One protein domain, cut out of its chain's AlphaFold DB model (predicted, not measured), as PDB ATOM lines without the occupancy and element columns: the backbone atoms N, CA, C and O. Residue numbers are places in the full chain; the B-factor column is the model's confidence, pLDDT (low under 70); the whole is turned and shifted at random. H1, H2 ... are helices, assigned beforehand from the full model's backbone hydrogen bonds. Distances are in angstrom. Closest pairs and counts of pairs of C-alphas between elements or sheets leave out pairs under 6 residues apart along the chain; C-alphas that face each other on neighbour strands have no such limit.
ATOM      1  N   ALA A  83     112.549 151.754 157.785       73.75
ATOM      2  CA  ALA A  83     111.092 151.574 157.775       73.75
ATOM      3  C   ALA A  83     110.461 151.660 159.185       73.75
ATOM      4  O   ALA A  83     109.274 151.945 159.341       73.75
ATOM      5  N   ASP A  84     111.258 151.446 160.234       72.50
ATOM      6  CA  ASP A  84     110.879 151.656 161.630       72.50
ATOM      7  C   ASP A  84     110.598 153.133 161.952       72.50
ATOM      8  O   ASP A  84     109.664 153.425 162.705       72.50
ATOM      9  N   LEU A  85     111.333 154.067 161.337       72.94
ATOM     10  CA  LEU A  85     111.067 155.500 161.471       72.94
ATOM     11  C   LEU A  85     109.728 155.873 160.838       72.94
ATOM     12  O   LEU A  85     108.932 156.559 161.478       72.94
ATOM     13  N   GLU A  86     109.439 155.384 159.630       67.88
ATOM     14  CA  GLU A  86     108.133 155.584 158.986       67.88
ATOM     15  C   GLU A  86     106.996 155.059 159.878       67.88
ATOM     16  O   GLU A  86     106.055 155.794 160.188       67.88
ATOM     17  N   ALA A  87     107.138 153.834 160.395       68.69
ATOM     18  CA  ALA A  87     106.163 153.235 161.301       68.69
ATOM     19  C   ALA A  87     105.956 154.058 162.587       68.69
ATOM     20  O   ALA A  87     104.834 154.122 163.099       68.69
ATOM     21  N   SER A  88     107.007 154.698 163.113       65.94
ATOM     22  CA  SER A  88     106.908 155.570 164.291       65.94
ATOM     23  C   SER A  88     106.097 156.842 164.010       65.94
ATOM     24  O   SER A  88     105.168 157.142 164.760       65.94
ATOM     25  N   PHE A  89     106.332 157.511 162.876       69.19
ATOM     26  CA  PHE A  89     105.574 158.704 162.487       69.19
ATOM     27  C   PHE A  89     104.092 158.397 162.257       69.19
ATOM     28  O   PHE A  89     103.228 159.180 162.656       69.19
ATOM     29  N   THR A  90     103.771 157.251 161.650       69.81
ATOM     30  CA  THR A  90     102.375 156.828 161.470       69.81
ATOM     31  C   THR A  90     101.696 156.529 162.807       69.81
ATOM     32  O   THR A  90     100.538 156.903 163.002       69.81
ATOM     33  N   ARG A  91     102.398 155.885 163.753       66.62
ATOM     34  CA  ARG A  91     101.864 155.616 165.100       66.62
ATOM     35  C   ARG A  91     101.574 156.902 165.867       66.62
ATOM     36  O   ARG A  91     100.498 156.996 166.450       66.62
ATOM     37  N   ASP A  92     102.468 157.885 165.819       65.06
ATOM     38  CA  ASP A  92     102.270 159.170 166.499       65.06
ATOM     39  C   ASP A  92     101.076 159.942 165.925       65.06
ATOM     40  O   ASP A  92     100.254 160.471 166.675       65.06
ATOM     41  N   GLN A  93     100.911 159.947 164.596       66.44
ATOM     42  CA  GLN A  93      99.745 160.568 163.956       66.44
ATOM     43  C   GLN A  93      98.432 159.881 164.347       66.44
ATOM     44  O   GLN A  93      97.452 160.559 164.661       66.44
ATOM     45  N   LEU A  94      98.406 158.545 164.370       65.50
ATOM     46  CA  LEU A  94      97.247 157.778 164.833       65.50
ATOM     47  C   LEU A  94      96.949 158.037 166.315       65.50
ATOM     48  O   LEU A  94      95.782 158.132 166.694       65.50
ATOM     49  N   PHE A  95      97.983 158.174 167.146       67.06
ATOM     50  CA  PHE A  95      97.841 158.462 168.568       67.06
ATOM     51  C   PHE A  95      97.243 159.852 168.816       67.06
ATOM     52  O   PHE A  95      96.282 159.978 169.575       67.06
ATOM     53  N   GLU A  96      97.744 160.890 168.140       64.06
ATOM     54  CA  GLU A  96      97.181 162.239 168.262       64.06
ATOM     55  C   GLU A  96      95.755 162.314 167.698       64.06
ATOM     56  O   GLU A  96      94.881 162.904 168.333       64.06
ATOM     57  N   ALA A  97      95.460 161.638 166.581       66.31
ATOM     58  CA  ALA A  97      94.094 161.540 166.064       66.31
ATOM     59  C   ALA A  97      93.147 160.841 167.060       66.31
ATOM     60  O   ALA A  97      92.039 161.319 167.311       66.31
ATOM     61  N   ALA A  98      93.588 159.746 167.687       67.94
ATOM     62  CA  ALA A  98      92.813 159.036 168.703       67.94
ATOM     63  C   ALA A  98      92.584 159.884 169.965       67.94
ATOM     64  O   ALA A  98      91.514 159.821 170.571       67.94
ATOM     65  N   LYS A  99      93.565 160.702 170.354       69.75
ATOM     66  CA  LYS A  99      93.457 161.642 171.473       69.75
ATOM     67  C   LYS A  99      92.463 162.762 171.181       69.75
ATOM     68  O   LYS A  99      91.630 163.038 172.042       69.75
ATOM     69  N   VAL A 100      92.502 163.354 169.985       69.06
ATOM     70  CA  VAL A 100      91.510 164.351 169.539       69.06
ATOM     71  C   VAL A 100      90.113 163.740 169.541       69.06
ATOM     72  O   VAL A 100      89.221 164.273 170.191       69.06
ATOM     73  N   TYR A 101      89.941 162.562 168.942       66.25
ATOM     74  CA  TYR A 101      88.665 161.845 168.960       66.25
ATOM     75  C   TYR A 101      88.184 161.539 170.391       66.25
ATOM     76  O   TYR A 101      87.012 161.710 170.730       66.25
ATOM     77  N   GLY A 102      89.094 161.131 171.279       68.56
ATOM     78  CA  GLY A 102      88.804 160.936 172.699       68.56
ATOM     79  C   GLY A 102      88.348 162.220 173.398       68.56
ATOM     80  O   GLY A 102      87.413 162.173 174.198       68.56
ATOM     81  N   GLN A 103      88.960 163.363 173.081       72.88
ATOM     82  CA  GLN A 103      88.581 164.681 173.595       72.88
ATOM     83  C   GLN A 103      87.236 165.163 173.034       72.88
ATOM     84  O   GLN A 103      86.416 165.665 173.798       72.88
ATOM     85  N   GLU A 104      86.957 164.957 171.749       65.44
ATOM     86  CA  GLU A 104      85.670 165.291 171.122       65.44
ATOM     87  C   GLU A 104      84.519 164.512 171.763       65.44
ATOM     88  O   GLU A 104      83.541 165.103 172.230       65.44
ATOM     89  N   ARG A 105      84.690 163.193 171.914       68.31
ATOM     90  CA  ARG A 105      83.757 162.356 172.681       68.31
ATOM     91  C   ARG A 105      83.670 162.802 174.132       68.31
ATOM     92  O   ARG A 105      82.620 162.664 174.770       68.31
ATOM     93  N   ALA A 106      84.769 163.332 174.677       68.81
ATOM     94  CA  ALA A 106      84.786 163.819 176.041       68.81
ATOM     95  C   ALA A 106      83.954 165.090 176.244       68.81
ATOM     96  O   ALA A 106      83.310 165.245 177.288       68.81
ATOM     97  N   LEU A 107      83.934 165.940 175.225       75.94
ATOM     98  CA  LEU A 107      83.144 167.160 175.137       75.94
ATOM     99  C   LEU A 107      81.725 166.918 174.596       75.94
ATOM    100  O   LEU A 107      80.953 167.867 174.510       75.94
ATOM    101  N   LEU A 108      81.363 165.659 174.304       78.44
ATOM    102  CA  LEU A 108      80.058 165.260 173.763       78.44
ATOM    103  C   LEU A 108      79.726 165.994 172.453       78.44
ATOM    104  O   LEU A 108      78.598 166.455 172.273       78.44
ATOM    105  N   MET A 109      80.707 166.147 171.558       72.62
ATOM    106  CA  MET A 109      80.521 166.921 170.325       72.62
ATOM    107  C   MET A 109      79.529 166.266 169.346       72.62
ATOM    108  O   MET A 109      78.849 166.995 168.629       72.62
ATOM    109  N   ASP A 110      79.347 164.936 169.380       75.62
ATOM    110  CA  ASP A 110      78.265 164.217 168.667       75.62
ATOM    111  C   ASP A 110      76.974 164.106 169.522       75.62
ATOM    112  O   ASP A 110      76.088 163.269 169.308       75.62
ATOM    113  N   GLY A 111      76.864 164.941 170.562       77.94
ATOM    114  CA  GLY A 111      75.681 165.097 171.401       77.94
ATOM    115  C   GLY A 111      75.222 163.795 172.067       77.94
ATOM    116  O   GLY A 111      75.958 163.146 172.814       77.94
ATOM    117  N   MET A 112      73.965 163.405 171.825       78.06
ATOM    118  CA  MET A 112      73.332 162.251 172.484       78.06
ATOM    119  C   MET A 112      73.979 160.900 172.153       78.06
ATOM    120  O   MET A 112      73.874 159.965 172.955       78.06
ATOM    121  N   ARG A 113      74.657 160.773 171.006       76.56
ATOM    122  CA  ARG A 113      75.372 159.542 170.635       76.56
ATOM    123  C   ARG A 113      76.591 159.326 171.523       76.56
ATOM    124  O   ARG A 113      76.755 158.235 172.067       76.56
ATOM    125  N   ASP A 114      77.361 160.381 171.777       76.88
ATOM    126  CA  ASP A 114      78.496 160.335 172.701       76.88
ATOM    127  C   ASP A 114      78.061 160.051 174.139       76.88
ATOM    128  O   ASP A 114      78.698 159.252 174.834       76.88
ATOM    129  N   VAL A 115      76.939 160.643 174.571       78.56
ATOM    130  CA  VAL A 115      76.331 160.360 175.883       78.56
ATOM    131  C   VAL A 115      75.965 158.879 175.997       78.56
ATOM    132  O   VAL A 115      76.362 158.216 176.956       78.56
ATOM    133  N   SER A 116      75.264 158.335 175.001       81.38
ATOM    134  CA  SER A 116      74.829 156.929 174.987       81.38
ATOM    135  C   SER A 116      76.015 155.963 174.957       81.38
ATOM    136  O   SER A 116      76.031 154.957 175.673       81.38
ATOM    137  N   ALA A 117      77.049 156.286 174.178       81.25
ATOM    138  CA  ALA A 117      78.255 155.476 174.077       81.25
ATOM    139  C   ALA A 117      79.058 155.472 175.390       81.25
ATOM    140  O   ALA A 117      79.595 154.433 175.781       81.25
ATOM    141  N   ARG A 118      79.114 156.607 176.098       82.31
ATOM    142  CA  ARG A 118      79.729 156.705 177.431       82.31
ATOM    143  C   ARG A 118      78.943 155.951 178.492       82.31
ATOM    144  O   ARG A 118      79.551 155.205 179.250       82.31
ATOM    145  N   LEU A 119      77.617 156.086 178.516       83.69
ATOM    146  CA  LEU A 119      76.765 155.339 179.447       83.69
ATOM    147  C   LEU A 119      76.885 153.827 179.230       83.69
ATOM    148  O   LEU A 119      77.027 153.085 180.194       83.69
ATOM    149  N   THR A 120      76.932 153.372 177.977       84.75
ATOM    150  CA  THR A 120      77.158 151.952 177.655       84.75
ATOM    151  C   THR A 120      78.535 151.471 178.123       84.75
ATOM    152  O   THR A 120      78.664 150.374 178.666       84.75
ATOM    153  N   ALA A 121      79.585 152.275 177.922       82.31
ATOM    154  CA  ALA A 121      80.929 151.933 178.384       82.31
ATOM    155  C   ALA A 121      81.009 151.859 179.917       82.31
ATOM    156  O   ALA A 121      81.590 150.913 180.443       82.31
ATOM    157  N   LEU A 122      80.376 152.807 180.613       82.19
ATOM    158  CA  LEU A 122      80.278 152.817 182.070       82.19
ATOM    159  C   LEU A 122      79.467 151.622 182.591       82.19
ATOM    160  O   LEU A 122      79.881 150.986 183.553       82.19
ATOM    161  N   GLY A 123      78.367 151.270 181.921       83.31
ATOM    162  CA  GLY A 123      77.566 150.086 182.243       83.31
ATOM    163  C   GLY A 123      78.394 148.803 182.192       83.31
ATOM    164  O   GLY A 123      78.381 148.034 183.143       83.31
ATOM    165  N   ARG A 124      79.226 148.627 181.155       84.25
ATOM    166  CA  ARG A 124      80.146 147.476 181.070       84.25
ATOM    167  C   ARG A 124      81.189 147.446 182.187       84.25
ATOM    168  O   ARG A 124      81.582 146.366 182.612       84.25
ATOM    169  N   GLN A 125      81.655 148.606 182.651       79.69
ATOM    170  CA  GLN A 125      82.552 148.665 183.808       79.69
ATOM    171  C   GLN A 125      81.819 148.301 185.101       79.69
ATOM    172  O   GLN A 125      82.361 147.542 185.896       79.69
ATOM    173  N   ALA A 126      80.587 148.781 185.289       79.31
ATOM    174  CA  ALA A 126      79.748 148.412 186.428       79.31
ATOM    175  C   ALA A 126      79.414 146.910 186.430       79.31
ATOM    176  O   ALA A 126      79.483 146.266 187.472       79.31
ATOM    177  N   ASP A 127      79.162 146.327 185.254       83.44
ATOM    178  CA  ASP A 127      79.019 144.882 185.076       83.44
ATOM    179  C   ASP A 127      80.303 144.112 185.430       83.44
ATOM    180  O   ASP A 127      80.236 142.916 185.674       83.44
ATOM    181  N   GLY A 128      81.475 144.741 185.479       79.75
ATOM    182  CA  GLY A 128      82.711 144.081 185.905       79.75
ATOM    183  C   GLY A 128      82.927 144.049 187.421       79.75
ATOM    184  O   GLY A 128      83.858 143.390 187.870       79.75
ATOM    185  N   LEU A 129      82.129 144.778 188.211       80.38
ATOM    186  CA  LEU A 129      82.390 144.968 189.645       80.38
ATOM    187  C   LEU A 129      81.933 143.798 190.527       80.38
ATOM    188  O   LEU A 129      82.490 143.606 191.603       80.38
TER     189      LEU A 129
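Overview. This is residues 83 to 129 of the 206 residues of an uncharacterized protein of Streptomyces sp. SID7499 (UniProt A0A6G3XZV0). Two helices meet near their ends as an L: the long H1 makes one arm, and the shorter H2 turns away from its end to make the other. The corner is formed by the tight link, and residues 83 to 100 and 119 to 129 stand free. The printed part has 47 residues with two named helices, H1 then H2, and no named strand; its class is all helix. It is extended, with a radius of gyration of the C-alphas of 15.1 A, and flat, spanning 42 by 27 by 11 A.

Arrangement. H1, residues 83 to 106, and H2, residues 112 to 126, are close but not clearly touching, with 2 pairs of C-alphas within 8 A. Their closest C-alphas, those of Arg 105 and Asp 114, are 5.6 A apart. Their lines are about perpendicular, at 79 degrees. In H1 and H2 every O i to N i+4 pair is within hydrogen-bond range.

Along the chain. H1 begins at C-alpha 83 (111.092, 151.574, 157.775) and measures 34.3 A from first to last C-alpha. H2 measures 20.7 A and ends at C-alpha 126 (79.748, 148.412, 186.428).

Size, cuts and confidence. The C-alphas farthest apart, those of Ala 83 and Leu 129, are 43.4 A apart. The printed part has no cut. Mean pLDDT of the printed part is 74.0; residues 86 to 102 and 104 to 106 are under 70.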